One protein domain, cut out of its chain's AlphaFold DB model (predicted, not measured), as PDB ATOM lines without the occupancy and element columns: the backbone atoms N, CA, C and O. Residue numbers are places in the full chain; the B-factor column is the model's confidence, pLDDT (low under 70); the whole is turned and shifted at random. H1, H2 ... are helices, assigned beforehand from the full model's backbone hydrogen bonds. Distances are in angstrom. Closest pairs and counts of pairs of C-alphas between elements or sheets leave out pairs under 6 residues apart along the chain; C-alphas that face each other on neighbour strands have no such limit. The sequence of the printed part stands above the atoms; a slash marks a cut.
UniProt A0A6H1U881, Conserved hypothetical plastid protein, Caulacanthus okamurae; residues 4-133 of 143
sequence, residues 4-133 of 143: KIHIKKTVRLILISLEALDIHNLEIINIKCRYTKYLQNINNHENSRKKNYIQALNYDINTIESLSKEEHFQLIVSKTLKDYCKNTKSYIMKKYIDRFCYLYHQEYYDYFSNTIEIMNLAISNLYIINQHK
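What this domain is: This is residues 4 to 133 of the 143 residues of the protein "Conserved hypothetical plastid protein" of Caulacanthus okamurae (UniProt A0A6H1U881). H1 runs through the middle, with H3 and H5 packed along it and H6 crossing it almost at right angles; H4 packs on H5 and H6. H2 lies loosely beside H3, and residues 43 to 51, of which 49 to 51 belong to H3, stick out. The printed part has 130 residues with six named helices, H1 to H6 in order along the chain, and no named strand; its class is all helix, with 105 of the 130 printed residues in the helices, and it is compact, with a radius of gyration of the C-alphas of 15.3 A and spans of 51 by 36 by 27 A.

Where its parts are: H1, residues 4 to 20, begins at C-alpha 4 (25.859, 35.592, 42.999). H2 is residues 29 to 42, H3 49 to 69, 30.6 A long, H4 71 to 86, H5 91 to 108. H6, 115 to 133, 28.6 A, ends at C-alpha 133 (48.737, 48.022, 43.240).

How they stand to each other: The hub, H6, touches H1, H3, H4 and H5. Its residues 121 to 129 touch H1, about perpendicular at 87 degrees; the closest C-alphas, Ile 14 and Asn 125, are 5.6 A apart. Every O i to N i+4 pair is within hydrogen-bond range in H1, H3, H4 and H5, 9 of 10 in H2, 14 of 15 in H6.

The domain as a whole: The printed part has no cut and no long link. Residues 23 to 57, 110 to 113 and 132 to 133 have pLDDT under 70.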
ATOM      1  N   LYS A   4      24.841  36.649  43.156       70.56
ATOM      2  CA  LYS A   4      25.859  35.592  42.999       70.56
ATOM      3  C   LYS A   4      26.281  35.386  41.547       70.56
ATOM      4  O   LYS A   4      27.467  35.257  41.274       70.56
ATOM      5  N   ILE A   5      25.313  35.390  40.629       72.44
ATOM      6  CA  ILE A   5      25.563  35.240  39.189       72.44
ATOM      7  C   ILE A   5      26.378  36.431  38.681       72.44
ATOM      8  O   ILE A   5      27.306  36.254  37.897       72.44
ATOM      9  N   HIS A   6      26.069  37.632  39.174       76.88
ATOM     10  CA  HIS A   6      26.800  38.834  38.801       76.88
ATOM     11  C   HIS A   6      28.263  38.788  39.266       76.88
ATOM     12  O   HIS A   6      29.152  38.979  38.446       76.88
ATOM     13  N   ILE A   7      28.518  38.424  40.530       74.44
ATOM     14  CA  ILE A   7      29.887  38.272  41.058       74.44
ATOM     15  C   ILE A   7      30.676  37.237  40.250       74.44
ATOM     16  O   ILE A   7      31.808  37.511  39.857       74.44
ATOM     17  N   LYS A   8      30.070  36.079  39.940       75.56
ATOM     18  CA  LYS A   8      30.703  35.056  39.091       75.56
ATOM     19  C   LYS A   8      31.145  35.639  37.754       75.56
ATOM     20  O   LYS A   8      32.268  35.413  37.319       75.56
ATOM     21  N   LYS A   9      30.240  36.378  37.105       81.38
ATOM     22  CA  LYS A   9      30.491  36.991  35.803       81.38
ATOM     23  C   LYS A   9      31.648  37.985  35.897       81.38
ATOM     24  O   LYS A   9      32.552  37.915  35.078       81.38
ATOM     25  N   THR A  10      31.663  38.840  36.915       82.62
ATOM     26  CA  THR A  10      32.745  39.812  37.128       82.62
ATOM     27  C   THR A  10      34.097  39.132  37.337       82.62
ATOM     28  O   THR A  10      35.051  39.466  36.642       82.62
ATOM     29  N   VAL A  11      34.179  38.141  38.232       80.50
ATOM     30  CA  VAL A  11      35.421  37.383  38.477       80.50
ATOM     31  C   VAL A  11      35.909  36.713  37.193       80.50
ATOM     32  O   VAL A  11      37.090  36.786  36.861       80.50
ATOM     33  N   ARG A  12      34.991  36.126  36.417       83.06
ATOM     34  CA  ARG A  12      35.335  35.468  35.156       83.06
ATOM     35  C   ARG A  12      35.877  36.444  34.114       83.06
ATOM     36  O   ARG A  12      36.872  36.141  33.468       83.06
ATOM     37  N   LEU A  13      35.268  37.619  33.988       87.50
ATOM     38  CA  LEU A  13      35.736  38.661  33.073       87.50
ATOM     39  C   LEU A  13      37.139  39.162  33.441       87.50
ATOM     40  O   LEU A  13      37.957  39.369  32.546       87.50
ATOM     41  N   ILE A  14      37.443  39.290  34.736       85.81
ATOM     42  CA  ILE A  14      38.791  39.637  35.200       85.81
ATOM     43  C   ILE A  14      39.784  38.534  34.820       85.81
ATOM     44  O   ILE A  14      40.819  38.842  34.238       85.81
ATOM     45  N   LEU A  15      39.464  37.258  35.061       82.75
ATOM     46  CA  LEU A  15      40.324  36.139  34.653       82.75
ATOM     47  C   LEU A  15      40.595  36.125  33.144       82.75
ATOM     48  O   LEU A  15      41.738  35.933  32.740       82.75
ATOM     49  N   ILE A  16      39.578  36.389  32.317       85.19
ATOM     50  CA  ILE A  16      39.748  36.505  30.861       85.19
ATOM     51  C   ILE A  16      40.708  37.655  30.520       85.19
ATOM     52  O   ILE A  16      41.577  37.492  29.666       85.19
ATOM     53  N   SER A  17      40.612  38.800  31.207       88.69
ATOM     54  CA  SER A  17      41.564  39.907  31.036       88.69
ATOM     55  C   SER A  17      42.989  39.522  31.417       88.69
ATOM     56  O   SER A  17      43.910  39.907  30.701       88.69
ATOM     57  N   LEU A  18      43.177  38.759  32.496       83.00
ATOM     58  CA  LEU A  18      44.495  38.259  32.895       83.00
ATOM     59  C   LEU A  18      45.052  37.275  31.850       83.00
ATOM     60  O   LEU A  18      46.202  37.397  31.440       83.00
ATOM     61  N   GLU A  19      44.230  36.346  31.358       82.19
ATOM     62  CA  GLU A  19      44.632  35.361  30.343       82.19
ATOM     63  C   GLU A  19      44.915  35.999  28.970       82.19
ATOM     64  O   GLU A  19      45.756  35.525  28.199       82.19
ATOM     65  N   ALA A  20      44.235  37.100  28.651       86.06
ATOM     66  CA  ALA A  20      44.461  37.850  27.424       86.06
ATOM     67  C   ALA A  20      45.778  38.644  27.435       86.06
ATOM     68  O   ALA A  20      46.325  38.898  26.364       86.06
ATOM     69  N   LEU A  21      46.306  39.006  28.613       81.38
ATOM     70  CA  LEU A  21      47.615  39.662  28.753       81.38
ATOM     71  C   LEU A  21      48.795  38.725  28.488       81.38
ATOM     72  O   LEU A  21      49.901  39.203  28.231       81.38
ATOM     73  N   ASP A  22      48.564  37.412  28.498       71.88
ATOM     74  CA  ASP A  22      49.546  36.403  28.112       71.88
ATOM     75  C   ASP A  22      49.763  36.367  26.586       71.88
ATOM     76  O   ASP A  22      49.491  35.398  25.876       71.88
ATOM     77  N   ILE A  23      50.221  37.490  26.047       61.97
ATOM     78  CA  ILE A  23      50.520  37.669  24.624       61.97
ATOM     79  C   ILE A  23      51.920  37.111  24.307       61.97
ATOM     80  O   ILE A  23      52.256  36.920  23.135       61.97
ATOM     81  N   HIS A  24      52.728  36.832  25.341       49.62
ATOM     82  CA  HIS A  24      54.161  36.578  25.217       49.62
ATOM     83  C   HIS A  24      54.746  35.450  26.091       49.62
ATOM     84  O   HIS A  24      55.943  35.225  25.938       49.62
ATOM     85  N   ASN A  25      54.011  34.727  26.959       52.34
ATOM     86  CA  ASN A  25      54.669  33.815  27.911       52.34
ATOM     87  C   ASN A  25      53.999  32.434  28.088       52.34
ATOM     88  O   ASN A  25      53.042  32.244  28.832       52.34
ATOM     89  N   LEU A  26      54.612  31.413  27.477       44.47
ATOM     90  CA  LEU A  26      54.223  29.994  27.537       44.47
ATOM     91  C   LEU A  26      54.173  29.392  28.966       44.47
ATOM     92  O   LEU A  26      53.710  28.269  29.126       44.47
ATOM     93  N   GLU A  27      54.584  30.106  30.018       43.03
ATOM     94  CA  GLU A  27      54.483  29.644  31.415       43.03
ATOM     95  C   GLU A  27      53.095  29.880  32.051       43.03
ATOM     96  O   GLU A  27      52.692  29.134  32.947       43.03
ATOM     97  N   ILE A  28      52.289  30.816  31.525       46.66
ATOM     98  CA  ILE A  28      50.888  31.030  31.955       46.66
ATOM     99  C   ILE A  28      49.967  29.896  31.455       46.66
ATOM    100  O   ILE A  28      48.880  29.672  31.998       46.66
ATOM    101  N   ILE A  29      50.435  29.072  30.510       44.16
ATOM    102  CA  ILE A  29      49.765  27.839  30.056       44.16
ATOM    103  C   ILE A  29      49.439  26.903  31.229       44.16
ATOM    104  O   ILE A  29      48.426  26.203  31.188       44.16
ATOM    105  N   ASN A  30      50.208  26.938  32.322       42.59
ATOM    106  CA  ASN A  30      49.884  26.160  33.519       42.59
ATOM    107  C   ASN A  30      48.604  26.629  34.239       42.59
ATOM    108  O   ASN A  30      47.930  25.801  34.855       42.59
ATOM    109  N   ILE A  31      48.201  27.898  34.121       49.09
ATOM    110  CA  ILE A  31      46.904  28.390  34.626       49.09
ATOM    111  C   ILE A  31      45.772  27.860  33.737       49.09
ATOM    112  O   ILE A  31      44.780  27.319  34.236       49.09
ATOM    113  N   LYS A  32      45.971  27.894  32.414       43.00
ATOM    114  CA  LYS A  32      45.019  27.371  31.421       43.00
ATOM    115  C   LYS A  32      44.793  25.858  31.565       43.00
ATOM    116  O   LYS A  32      43.656  25.393  31.480       43.00
ATOM    117  N   CYS A  33      45.855  25.107  31.875       42.69
ATOM    118  CA  CYS A  33      45.838  23.655  32.080       42.69
ATOM    119  C   CYS A  33      45.246  23.244  33.447       42.69
ATOM    120  O   CYS A  33      44.709  22.143  33.591       42.69
ATOM    121  N   ARG A  34      45.277  24.131  34.455       42.12
ATOM    122  CA  ARG A  34      44.612  23.904  35.756       42.12
ATOM    123  C   ARG A  34      43.107  24.163  35.694       42.12
ATOM    124  O   ARG A  34      42.343  23.391  36.269       42.12
ATOM    125  N   TYR A  35      42.667  25.182  34.956       42.97
ATOM    126  CA  TYR A  35      41.248  25.551  34.889       42.97
ATOM    127  C   TYR A  35      40.397  24.580  34.047       42.97
ATOM    128  O   TYR A  35      39.298  24.202  34.453       42.97
ATOM    129  N   THR A  36      40.913  24.096  32.909       42.09
ATOM    130  CA  THR A  36      40.212  23.082  32.092       42.09
ATOM    131  C   THR A  36      40.085  21.737  32.816       42.09
ATOM    132  O   THR A  36      39.005  21.148  32.805       42.09
ATOM    133  N   LYS A  37      41.126  21.291  33.538       40.81
ATOM    134  CA  LYS A  37      41.052  20.105  34.417       40.81
ATOM    135  C   LYS A  37      40.077  20.290  35.588       40.81
ATOM    136  O   LYS A  37      39.411  19.342  35.997       40.81
ATOM    137  N   TYR A  38      39.961  21.505  36.117       46.94
ATOM    138  CA  TYR A  38      39.034  21.828  37.201       46.94
ATOM    139  C   TYR A  38      37.561  21.775  36.762       46.94
ATOM    140  O   TYR A  38      36.746  21.143  37.434       46.94
ATOM    141  N   LEU A  39      37.220  22.353  35.603       44.03
ATOM    142  CA  LEU A  39      35.870  22.259  35.028       44.03
ATOM    143  C   LEU A  39      35.467  20.808  34.714       44.03
ATOM    144  O   LEU A  39      34.326  20.423  34.967       44.03
ATOM    145  N   GLN A  40      36.407  19.988  34.232       45.28
ATOM    146  CA  GLN A  40      36.188  18.551  34.024       45.28
ATOM    147  C   GLN A  40      35.883  17.813  35.340       45.28
ATOM    148  O   GLN A  40      34.995  16.966  35.370       45.28
ATOM    149  N   ASN A  41      36.542  18.178  36.444       42.75
ATOM    150  CA  ASN A  41      36.289  17.586  37.762       42.75
ATOM    151  C   ASN A  41      34.972  18.052  38.410       42.75
ATOM    152  O   ASN A  41      34.357  17.288  39.153       42.75
ATOM    153  N   ILE A  42      34.504  19.275  38.135       46.41
ATOM    154  CA  ILE A  42      33.215  19.776  38.651       46.41
ATOM    155  C   ILE A  42      32.027  19.025  38.034       46.41
ATOM    156  O   ILE A  42      31.039  18.781  38.729       46.41
ATOM    157  N   ASN A  43      32.123  18.632  36.761       44.97
ATOM    158  CA  ASN A  43      31.043  17.928  36.063       44.97
ATOM    159  C   ASN A  43      30.815  16.492  36.574       44.97
ATOM    160  O   ASN A  43      29.752  15.931  36.330       44.97
ATOM    161  N   ASN A  44      31.756  15.923  37.337       46.72
ATOM    162  CA  ASN A  44      31.690  14.537  37.814       46.72
ATOM    163  C   ASN A  44      31.044  14.355  39.206       46.72
ATOM    164  O   ASN A  44      30.909  13.223  39.663       46.72
ATOM    165  N   HIS A  45      30.617  15.422  39.900       42.47
ATOM    166  CA  HIS A  45      30.041  15.308  41.251       42.47
ATOM    167  C   HIS A  45      28.760  16.135  41.432       42.47
ATOM    168  O   HIS A  45      28.780  17.284  41.881       42.47
ATOM    169  N   GLU A  46      27.611  15.524  41.136       44.31
ATOM    170  CA  GLU A  46      26.314  16.215  41.119       44.31
ATOM    171  C   GLU A  46      25.693  16.546  42.491       44.31
ATOM    172  O   GLU A  46      24.750  17.333  42.534       44.31
ATOM    173  N   ASN A  47      26.241  16.094  43.625       41.97
ATOM    174  CA  ASN A  47      25.588  16.286  44.936       41.97
ATOM    175  C   ASN A  47      26.146  17.416  45.834       41.97
ATOM    176  O   ASN A  47      25.595  17.654  46.908       41.97
ATOM    177  N   SER A  48      27.161  18.192  45.422       50.00
ATOM    178  CA  SER A  48      27.757  19.267  46.260       50.00
ATOM    179  C   SER A  48      27.801  20.664  45.618       50.00
ATOM    180  O   SER A  48      28.589  21.529  46.019       50.00
ATOM    181  N   ARG A  49      26.900  20.935  44.662       50.47
ATOM    182  CA  ARG A  49      26.893  22.120  43.772       50.47
ATOM    183  C   ARG A  49      27.147  23.484  44.456       50.47
ATOM    184  O   ARG A  49      27.847  24.316  43.889       50.47
ATOM    185  N   LYS A  50      26.644  23.737  45.676       51.56
ATOM    186  CA  LYS A  50      26.892  25.008  46.403       51.56
ATOM    187  C   LYS A  50      28.283  25.102  47.040       51.56
ATOM    188  O   LYS A  50      28.887  26.172  46.989       51.56
ATOM    189  N   LYS A  51      28.774  24.015  47.648       55.94
ATOM    190  CA  LYS A  51      30.083  23.985  48.325       55.94
ATOM    191  C   LYS A  51      31.208  24.063  47.287       55.94
ATOM    192  O   LYS A  51      32.137  24.843  47.462       55.94
ATOM    193  N   ASN A  52      31.016  23.391  46.150       67.38
ATOM    194  CA  ASN A  52      31.938  23.434  45.016       67.38
ATOM    195  C   ASN A  52      31.972  24.819  44.357       67.38
ATOM    196  O   ASN A  52      33.045  25.303  44.024       67.38
ATOM    197  N   TYR A  53      30.823  25.493  44.214       68.38
ATOM    198  CA  TYR A  53      30.764  26.833  43.623       68.38
ATOM    199  C   TYR A  53      31.519  27.889  44.444       68.38
ATOM    200  O   TYR A  53      32.251  28.698  43.883       68.38
ATOM    201  N   ILE A  54      31.338  27.898  45.770       68.56
ATOM    202  CA  ILE A  54      32.029  28.861  46.644       68.56
ATOM    203  C   ILE A  54      33.536  28.585  46.647       68.56
ATOM    204  O   ILE A  54      34.326  29.519  46.563       68.56
ATOM    205  N   GLN A  55      33.934  27.312  46.687       69.69
ATOM    206  CA  GLN A  55      35.342  26.925  46.600       69.69
ATOM    207  C   GLN A  55      35.971  27.333  45.261       69.69
ATOM    208  O   GLN A  55      37.070  27.879  45.271       69.69
ATOM    209  N   ALA A  56      35.260  27.143  44.142       66.94
ATOM    210  CA  ALA A  56      35.674  27.616  42.818       66.94
ATOM    211  C   ALA A  56      35.950  29.118  42.827       66.94
ATOM    212  O   ALA A  56      37.021  29.577  42.449       66.94
ATOM    213  N   LEU A  57      34.967  29.877  43.311       69.56
ATOM    214  CA  LEU A  57      35.017  31.327  43.305       69.56
ATOM    215  C   LEU A  57      36.154  31.852  44.188       69.56
ATOM    216  O   LEU A  57      36.848  32.782  43.797       69.56
ATOM    217  N   ASN A  58      36.373  31.238  45.353       73.50
ATOM    218  CA  ASN A  58      37.479  31.598  46.237       73.50
ATOM    219  C   ASN A  58      38.838  31.297  45.598       73.50
ATOM    220  O   ASN A  58      39.760  32.094  45.726       73.50
ATOM    221  N   TYR A  59      38.966  30.171  44.893       75.12
ATOM    222  CA  TYR A  59      40.188  29.848  44.161       75.12
ATOM    223  C   TYR A  59      40.478  30.875  43.060       75.12
ATOM    224  O   TYR A  59      41.607  31.357  42.946       75.12
ATOM    225  N   ASP A  60      39.454  31.249  42.293       71.25
ATOM    226  CA  ASP A  60      39.558  32.249  41.230       71.25
ATOM    227  C   ASP A  60      39.973  33.617  41.796       71.25
ATOM    228  O   ASP A  60      40.902  34.242  41.284       71.25
ATOM    229  N   ILE A  61      39.346  34.055  42.892       75.50
ATOM    230  CA  ILE A  61      39.683  35.310  43.582       75.50
ATOM    231  C   ILE A  61      41.126  35.284  44.096       75.50
ATOM    232  O   ILE A  61      41.889  36.197  43.794       75.50
ATOM    233  N   ASN A  62      41.534  34.224  44.797       73.94
ATOM    234  CA  ASN A  62      42.901  34.097  45.315       73.94
ATOM    235  C   ASN A  62      43.942  34.094  44.184       73.94
ATOM    236  O   ASN A  62      45.031  34.646  44.333       73.94
ATOM    237  N   THR A  63      43.606  33.493  43.040       75.62
ATOM    238  CA  THR A  63      44.464  33.505  41.847       75.62
ATOM    239  C   THR A  63      44.625  34.923  41.304       75.62
ATOM    240  O   THR A  63      45.752  35.354  41.053       75.62
ATOM    241  N   ILE A  64      43.521  35.669  41.170       75.88
ATOM    242  CA  ILE A  64      43.547  37.079  40.755       75.88
ATOM    243  C   ILE A  64      44.414  37.894  41.718       75.88
ATOM    244  O   ILE A  64      45.254  38.670  41.267       75.88
ATOM    245  N   GLU A  65      44.238  37.716  43.028       76.88
ATOM    246  CA  GLU A  65      45.006  38.436  44.046       76.88
ATOM    247  C   GLU A  65      46.501  38.124  43.983       76.88
ATOM    248  O   GLU A  65      47.315  39.046  44.050       76.88
ATOM    249  N   SER A  66      46.869  36.849  43.829       75.44
ATOM    250  CA  SER A  66      48.268  36.426  43.716       75.44
ATOM    251  C   SER A  66      48.932  37.049  42.490       75.44
ATOM    252  O   SER A  66      49.953  37.718  42.621       75.44
ATOM    253  N   LEU A  67      48.316  36.907  41.311       73.88
ATOM    254  CA  LEU A  67      48.845  37.466  40.062       73.88
ATOM    255  C   LEU A  67      48.906  38.993  40.105       73.88
ATOM    256  O   LEU A  67      49.855  39.597  39.616       73.88
ATOM    257  N   SER A  68      47.924  39.634  40.740       74.38
ATOM    258  CA  SER A  68      47.908  41.091  40.887       74.38
ATOM    259  C   SER A  68      49.028  41.611  41.795       74.38
ATOM    260  O   SER A  68      49.320  42.803  41.749       74.38
ATOM    261  N   LYS A  69      49.674  40.767  42.605       74.88
ATOM    262  CA  LYS A  69      50.833  41.156  43.424       74.88
ATOM    263  C   LYS A  69      52.170  40.928  42.720       74.88
ATOM    264  O   LYS A  69      53.175  41.482  43.154       74.88
ATOM    265  N   GLU A  70      52.203  40.145  41.644       76.69
ATOM    266  CA  GLU A  70      53.441  39.873  40.916       76.69
ATOM    267  C   GLU A  70      53.915  41.118  40.154       76.69
ATOM    268  O   GLU A  70      53.209  41.671  39.307       76.69
ATOM    269  N   GLU A  71      55.143  41.561  40.433       75.00
ATOM    270  CA  GLU A  71      55.705  42.794  39.868       75.00
ATOM    271  C   GLU A  71      55.745  42.762  38.335       75.00
ATOM    272  O   GLU A  71      55.308  43.705  37.673       75.00
ATOM    273  N   HIS A  72      56.205  41.647  37.765       75.00
ATOM    274  CA  HIS A  72      56.238  41.442  36.320       75.00
ATOM    275  C   HIS A  72      54.839  41.562  35.698       75.00
ATOM    276  O   HIS A  72      54.657  42.209  34.663       75.00
ATOM    277  N   PHE A  73      53.833  40.993  36.361       77.62
ATOM    278  CA  PHE A  73      52.455  41.053  35.902       77.62
ATOM    279  C   PHE A  73      51.916  42.490  35.926       77.62
ATOM    280  O   PHE A  73      51.358  42.976  34.940       77.62
ATOM    281  N   GLN A  74      52.171  43.217  37.012       78.50
ATOM    282  CA  GLN A  74      51.791  44.624  37.141       78.50
ATOM    283  C   GLN A  74      52.494  45.528  36.122       78.50
ATOM    284  O   GLN A  74      51.880  46.461  35.598       78.50
ATOM    285  N   LEU A  75      53.753  45.242  35.778       79.56
ATOM    286  CA  LEU A  75      54.463  45.944  34.707       79.56
ATOM    287  C   LEU A  75      53.785  45.737  33.349       79.56
ATOM    288  O   LEU A  75      53.612  46.711  32.611       79.56
ATOM    289  N   ILE A  76      53.358  44.510  33.036       82.12
ATOM    290  CA  ILE A  76      52.617  44.209  31.802       82.12
ATOM    291  C   ILE A  76      51.284  44.962  31.780       82.12
ATOM    292  O   ILE A  76      51.006  45.664  30.809       82.12
ATOM    293  N   VAL A  77      50.489  44.880  32.851       84.75
ATOM    294  CA  VAL A  77      49.201  45.589  32.964       84.75
ATOM    295  C   VAL A  77      49.395  47.096  32.758       84.75
ATOM    296  O   VAL A  77      48.732  47.708  31.915       84.75
ATOM    297  N   SER A  78      50.350  47.693  33.476       83.19
ATOM    298  CA  SER A  78      50.685  49.116  33.371       83.19
ATOM    299  C   SER A  78      51.157  49.506  31.968       83.19
ATOM    300  O   SER A  78      50.803  50.582  31.484       83.19
ATOM    301  N   LYS A  79      51.956  48.664  31.300       82.50
ATOM    302  CA  LYS A  79      52.428  48.915  29.931       82.50
ATOM    303  C   LYS A  79      51.272  48.870  28.935       82.50
ATOM    304  O   LYS A  79      51.123  49.811  28.163       82.50
ATOM    305  N   THR A  80      50.422  47.850  29.013       84.75
ATOM    306  CA  THR A  80      49.237  47.717  28.155       84.75
ATOM    307  C   THR A  80      48.286  48.903  28.334       84.75
ATOM    308  O   THR A  80      47.844  49.485  27.346       84.75
ATOM    309  N   LEU A  81      48.031  49.346  29.570       86.88
ATOM    310  CA  LEU A  81      47.213  50.539  29.831       86.88
ATOM    311  C   LEU A  81      47.864  51.835  29.322       86.88
ATOM    312  O   LEU A  81      47.182  52.681  28.746       86.88
ATOM    313  N   LYS A  82      49.179  52.007  29.496       85.56
ATOM    314  CA  LYS A  82      49.899  53.167  28.938       85.56
ATOM    315  C   LYS A  82      49.826  53.187  27.414       85.56
ATOM    316  O   LYS A  82      49.630  54.258  26.840       85.56
ATOM    317  N   ASP A  83      49.957  52.025  26.781       82.75
ATOM    318  CA  ASP A  83      49.819  51.878  25.336       82.75
ATOM    319  C   ASP A  83      48.395  52.213  24.886       82.75
ATOM    320  O   ASP A  83      48.252  52.938  23.911       82.75
ATOM    321  N   TYR A  84      47.358  51.803  25.628       84.81
ATOM    322  CA  TYR A  84      45.974  52.214  25.352       84.81
ATOM    323  C   TYR A  84      45.830  53.738  25.327       84.81
ATOM    324  O   TYR A  84      45.324  54.298  24.357       84.81
ATOM    325  N   CYS A  85      46.320  54.417  26.370       83.56
ATOM    326  CA  CYS A  85      46.192  55.868  26.501       83.56
ATOM    327  C   CYS A  85      46.969  56.640  25.425       83.56
ATOM    328  O   CYS A  85      46.552  57.725  25.031       83.56
ATOM    329  N   LYS A  86      48.116  56.113  24.979       83.69
ATOM    330  CA  LYS A  86      48.991  56.788  24.007       83.69
ATOM    331  C   LYS A  86      48.653  56.446  22.559       83.69
ATOM    332  O   LYS A  86      48.749  57.306  21.690       83.69
ATOM    333  N   ASN A  87      48.323  55.187  22.290       81.50
ATOM    334  CA  ASN A  87      48.036  54.671  20.961       81.50
ATOM    335  C   ASN A  87      47.145  53.424  21.054       81.50
ATOM    336  O   ASN A  87      47.624  52.288  21.079       81.50
ATOM    337  N   THR A  88      45.833  53.635  21.004       75.69
ATOM    338  CA  THR A  88      44.828  52.560  20.996       75.69
ATOM    339  C   THR A  88      45.000  51.566  19.840       75.69
ATOM    340  O   THR A  88      44.525  50.437  19.933       75.69
ATOM    341  N   LYS A  89      45.706  51.950  18.765       77.75
ATOM    342  CA  LYS A  89      46.008  51.107  17.598       77.75
ATOM    343  C   LYS A  89      47.381  50.431  17.679       77.75
ATOM    344  O   LYS A  89      47.848  49.893  16.672       77.75
ATOM    345  N   SER A  90      48.056  50.464  18.831       82.62
ATOM    346  CA  SER A  90      49.333  49.767  18.987       82.62
ATOM    347  C   SER A  90      49.159  48.265  18.746       82.62
ATOM    348  O   SER A  90      48.118  47.676  19.040       82.62
ATOM    349  N   TYR A  91      50.198  47.623  18.215       82.12
ATOM    350  CA  TYR A  91      50.180  46.185  17.949       82.12
ATOM    351  C   TYR A  91      49.917  45.355  19.215       82.12
ATOM    352  O   TYR A  91      49.185  44.368  19.168       82.12
ATOM    353  N   ILE A  92      50.480  45.782  20.350       80.94
ATOM    354  CA  ILE A  92      50.296  45.136  21.655       80.94
ATOM    355  C   ILE A  92      48.837  45.258  22.101       80.94
ATOM    356  O   ILE A  92      48.230  44.257  22.475       80.94
ATOM    357  N   MET A  93      48.256  46.459  21.999       85.88
ATOM    358  CA  MET A  93      46.856  46.696  22.356       85.88
ATOM    359  C   MET A  93      45.910  45.895  21.465       85.88
ATOM    360  O   MET A  93      45.006  45.230  21.962       85.88
ATOM    361  N   LYS A  94      46.156  45.891  20.152       85.69
ATOM    362  CA  LYS A  94      45.362  45.103  19.210       85.69
ATOM    363  C   LYS A  94      45.402  43.614  19.561       85.69
ATOM    364  O   LYS A  94      44.353  42.999  19.690       85.69
ATOM    365  N   LYS A  95      46.591  43.049  19.803       85.56
ATOM    366  CA  LYS A  95      46.730  41.644  20.218       85.56
ATOM    367  C   LYS A  95      46.010  41.331  21.526       85.56
ATOM    368  O   LYS A  95      45.399  40.270  21.634       85.56
ATOM    369  N   TYR A  96      46.094  42.232  22.503       88.38
ATOM    370  CA  TYR A  96      45.389  42.094  23.773       88.38
ATOM    371  C   TYR A  96      43.876  42.010  23.556       88.38
ATOM    372  O   TYR A  96      43.235  41.064  24.013       88.38
ATOM    373  N   ILE A  97      43.322  42.977  22.823       89.69
ATOM    374  CA  ILE A  97      41.892  43.060  22.531       89.69
ATOM    375  C   ILE A  97      41.424  41.850  21.724       89.69
ATOM    376  O   ILE A  97      40.452  41.212  22.116       89.69
ATOM    377  N   ASP A  98      42.134  41.484  20.654       87.38
ATOM    378  CA  ASP A  98      41.780  40.340  19.811       87.38
ATOM    379  C   ASP A  98      41.727  39.045  20.644       87.38
ATOM    380  O   ASP A  98      40.784  38.255  20.531       87.38
ATOM    381  N   ARG A  99      42.700  38.849  21.547       86.94
ATOM    382  CA  ARG A  99      42.734  37.683  22.441       86.94
ATOM    383  C   ARG A  99      41.640  37.731  23.507       86.94
ATOM    384  O   ARG A  99      41.030  36.698  23.775       86.94
ATOM    385  N   PHE A 100      41.366  38.897  24.091       89.56
ATOM    386  CA  PHE A 100      40.267  39.065  25.044       89.56
ATOM    387  C   PHE A 100      38.917  38.744  24.395       89.56
ATOM    388  O   PHE A 100      38.160  37.950  24.946       89.56
ATOM    389  N   CYS A 101      38.640  39.303  23.213       88.19
ATOM    390  CA  CYS A 101      37.412  39.042  22.463       88.19
ATOM    391  C   CYS A 101      37.268  37.552  22.143       88.19
ATOM    392  O   CYS A 101      36.213  36.971  22.392       88.19
ATOM    393  N   TYR A 102      38.337  36.907  21.668       85.88
ATOM    394  CA  TYR A 102      38.334  35.467  21.414       85.88
ATOM    395  C   TYR A 102      37.934  34.660  22.659       85.88
ATOM    396  O   TYR A 102      37.005  33.855  22.600       85.88
ATOM    397  N   LEU A 103      38.590  34.904  23.798       83.69
ATOM    398  CA  LEU A 103      38.306  34.197  25.052       83.69
ATOM    399  C   LEU A 103      36.902  34.510  25.595       83.69
ATOM    400  O   LEU A 103      36.223  33.615  26.092       83.69
ATOM    401  N   TYR A 104      36.446  35.758  25.463       86.94
ATOM    402  CA  TYR A 104      35.093  36.172  25.829       86.94
ATOM    403  C   TYR A 104      34.039  35.384  25.044       86.94
ATOM    404  O   TYR A 104      33.119  34.819  25.638       86.94
ATOM    405  N   HIS A 105      34.193  35.300  23.721       84.19
ATOM    406  CA  HIS A 105      33.267  34.558  22.869       84.19
ATOM    407  C   HIS A 105      33.295  33.056  23.160       84.19
ATOM    408  O   HIS A 105      32.236  32.432  23.169       84.19
ATOM    409  N   GLN A 106      34.468  32.481  23.455       80.25
ATOM    410  CA  GLN A 106      34.558  31.076  23.867       80.25
ATOM    411  C   GLN A 106      33.804  30.790  25.171       80.25
ATOM    412  O   GLN A 106      33.187  29.737  25.294       80.25
ATOM    413  N   GLU A 107      33.849  31.708  26.137       79.00
ATOM    414  CA  GLU A 107      33.229  31.504  27.449       79.00
ATOM    415  C   GLU A 107      31.711  31.739  27.438       79.00
ATOM    416  O   GLU A 107      30.961  31.017  28.095       79.00
ATOM    417  N   TYR A 108      31.255  32.772  26.727       79.31
ATOM    418  CA  TYR A 108      29.857  33.211  26.763       79.31
ATOM    419  C   TYR A 108      29.040  32.789  25.535       79.31
ATOM    420  O   TYR A 108      27.836  33.040  25.518       79.31
ATOM    421  N   TYR A 109      29.659  32.143  24.537       71.19
ATOM    422  CA  TYR A 109      29.042  31.751  23.257       71.19
ATOM    423  C   TYR A 109      28.343  32.907  22.522       71.19
ATOM    424  O   TYR A 109      27.431  32.697  21.724       71.19
ATOM    425  N   ASP A 110      28.760  34.140  22.795       68.44
ATOM    426  CA  ASP A 110      28.059  35.337  22.349       68.44
ATOM    427  C   ASP A 110      28.826  36.024  21.224       68.44
ATOM    428  O   ASP A 110      29.539  36.989  21.455       68.44
ATOM    429  N   TYR A 111      28.725  35.499  20.004       61.22
ATOM    430  CA  TYR A 111      29.427  36.022  18.820       61.22
ATOM    431  C   TYR A 111      28.817  37.309  18.245       61.22
ATOM    432  O   TYR A 111      29.380  37.887  17.317       61.22
ATOM    433  N   PHE A 112      27.670  37.745  18.769       59.62
ATOM    434  CA  PHE A 112      26.911  38.880  18.241       59.62
ATOM    435  C   PHE A 112      27.036  40.140  19.100       59.62
ATOM    436  O   PHE A 112      26.490  41.180  18.724       59.62
ATOM    437  N   SER A 113      27.733  40.082  20.240       67.50
ATOM    438  CA  SER A 113      27.907  41.264  21.080       67.50
ATOM    439  C   SER A 113      28.730  42.346  20.383       67.50
ATOM    440  O   SER A 113      29.656  42.094  19.609       67.50
ATOM    441  N   ASN A 114      28.385  43.590  20.702       78.25
ATOM    442  CA  ASN A 114      29.032  44.778  20.176       78.25
ATOM    443  C   ASN A 114      30.523  44.788  20.551       78.25
ATOM    444  O   ASN A 114      30.883  44.875  21.727       78.25
ATOM    445  N   THR A 115      31.403  44.745  19.547       79.69
ATOM    446  CA  THR A 115      32.860  44.710  19.741       79.69
ATOM    447  C   THR A 115      33.360  45.878  20.595       79.69
ATOM    448  O   THR A 115      34.262  45.695  21.408       79.69
ATOM    449  N   ILE A 116      32.740  47.059  20.487       83.75
ATOM    450  CA  ILE A 116      33.105  48.237  21.292       83.75
ATOM    451  C   ILE A 116      32.819  47.996  22.781       83.75
ATOM    452  O   ILE A 116      33.621  48.371  23.636       83.75
ATOM    453  N   GLU A 117      31.707  47.342  23.114       86.31
ATOM    454  CA  GLU A 117      31.364  47.022  24.503       86.31
ATOM    455  C   GLU A 117      32.331  45.995  25.095       86.31
ATOM    456  O   GLU A 117      32.811  46.176  26.215       86.31
ATOM    457  N   ILE A 118      32.685  44.959  24.326       85.06
ATOM    458  CA  ILE A 118      33.664  43.943  24.741       85.06
ATOM    459  C   ILE A 118      35.041  44.585  24.966       85.06
ATOM    460  O   ILE A 118      35.697  44.307  25.972       85.06
ATOM    461  N   MET A 119      35.459  45.496  24.085       87.44
ATOM    462  CA  MET A 119      36.692  46.267  24.259       87.44
ATOM    463  C   MET A 119      36.669  47.104  25.541       87.44
ATOM    464  O   MET A 119      37.624  47.072  26.318       87.44
ATOM    465  N   ASN A 120      35.571  47.818  25.801       89.56
ATOM    466  CA  ASN A 120      35.420  48.618  27.015       89.56
ATOM    467  C   ASN A 120      35.480  47.754  28.282       89.56
ATOM    468  O   ASN A 120      36.087  48.168  29.274       89.56
ATOM    469  N   LEU A 121      34.908  46.544  28.251       90.94
ATOM    470  CA  LEU A 121      35.033  45.573  29.341       90.94
ATOM    471  C   LEU A 121      36.493  45.160  29.560       90.94
ATOM    472  O   LEU A 121      36.959  45.180  30.699       90.94
ATOM    473  N   ALA A 122      37.224  44.850  28.487       90.44
ATOM    474  CA  ALA A 122      38.633  44.465  28.559       90.44
ATOM    475  C   ALA A 122      39.476  45.542  29.264       90.44
ATOM    476  O   ALA A 122      40.186  45.258  30.232       90.44
ATOM    477  N   ILE A 123      39.339  46.798  28.827       91.56
ATOM    478  CA  ILE A 123      40.086  47.934  29.387       91.56
ATOM    479  C   ILE A 123      39.667  48.232  30.830       91.56
ATOM    480  O   ILE A 123      40.528  48.455  31.685       91.56
ATOM    481  N   SER A 124      38.367  48.191  31.129       90.81
ATOM    482  CA  SER A 124      37.859  48.421  32.489       90.81
ATOM    483  C   SER A 124      38.418  47.396  33.476       90.81
ATOM    484  O   SER A 124      38.844  47.753  34.574       90.81
ATOM    485  N   ASN A 125      38.491  46.128  33.072       90.06
ATOM    486  CA  ASN A 125      39.070  45.072  33.896       90.06
ATOM    487  C   ASN A 125      40.573  45.272  34.120       90.06
ATOM    488  O   ASN A 125      41.031  45.125  35.252       90.06
ATOM    489  N   LEU A 126      41.341  45.654  33.091       88.50
ATOM    490  CA  LEU A 126      42.760  45.996  33.269       88.50
ATOM    491  C   LEU A 126      42.951  47.138  34.260       88.50
ATOM    492  O   LEU A 126      43.863  47.091  35.083       88.50
ATOM    493  N   TYR A 127      42.086  48.150  34.205       88.81
ATOM    494  CA  TYR A 127      42.125  49.247  35.161       88.81
ATOM    495  C   TYR A 127      41.878  48.752  36.591       88.81
ATOM    496  O   TYR A 127      42.636  49.110  37.489       88.81
ATOM    497  N   ILE A 128      40.883  47.881  36.801       85.81
ATOM    498  CA  ILE A 128      40.613  47.256  38.107       85.81
ATOM    499  C   ILE A 128      41.852  46.510  38.617       85.81
ATOM    500  O   ILE A 128      42.292  46.759  39.739       85.81
ATOM    501  N   ILE A 129      42.461  45.667  37.779       83.69
ATOM    502  CA  ILE A 129      43.679  44.908  38.109       83.69
ATOM    503  C   ILE A 129      44.838  45.846  38.490       83.69
ATOM    504  O   ILE A 129      45.543  45.606  39.470       83.69
ATOM    505  N   ASN A 130      45.018  46.946  37.755       83.69
ATOM    506  CA  ASN A 130      46.088  47.916  37.996       83.69
ATOM    507  C   ASN A 130      45.887  48.723  39.293       83.69
ATOM    508  O   ASN A 130      46.854  49.092  39.955       83.69
ATOM    509  N   GLN A 131      44.638  49.003  39.678       77.69
ATOM    510  CA  GLN A 131      44.314  49.725  40.917       77.69
ATOM    511  C   GLN A 131      44.627  48.907  42.182       77.69
ATOM    512  O   GLN A 131      44.859  49.491  43.242       77.69
ATOM    513  N   HIS A 132      44.702  47.573  42.089       63.47
ATOM    514  CA  HIS A 132      45.095  46.722  43.219       63.47
ATOM    515  C   HIS A 132      46.544  46.940  43.679       63.47
ATOM    516  O   HIS A 132      46.839  46.678  44.844       63.47
ATOM    517  N   LYS A 133      47.406  47.537  42.841       54.09
ATOM    518  CA  LYS A 133      48.737  48.022  43.240       54.09
ATOM    519  C   LYS A 133      48.685  49.082  44.355       54.09
ATOM    520  O   LYS A 133      49.659  49.247  45.075       54.09
TER     521      LYS A 133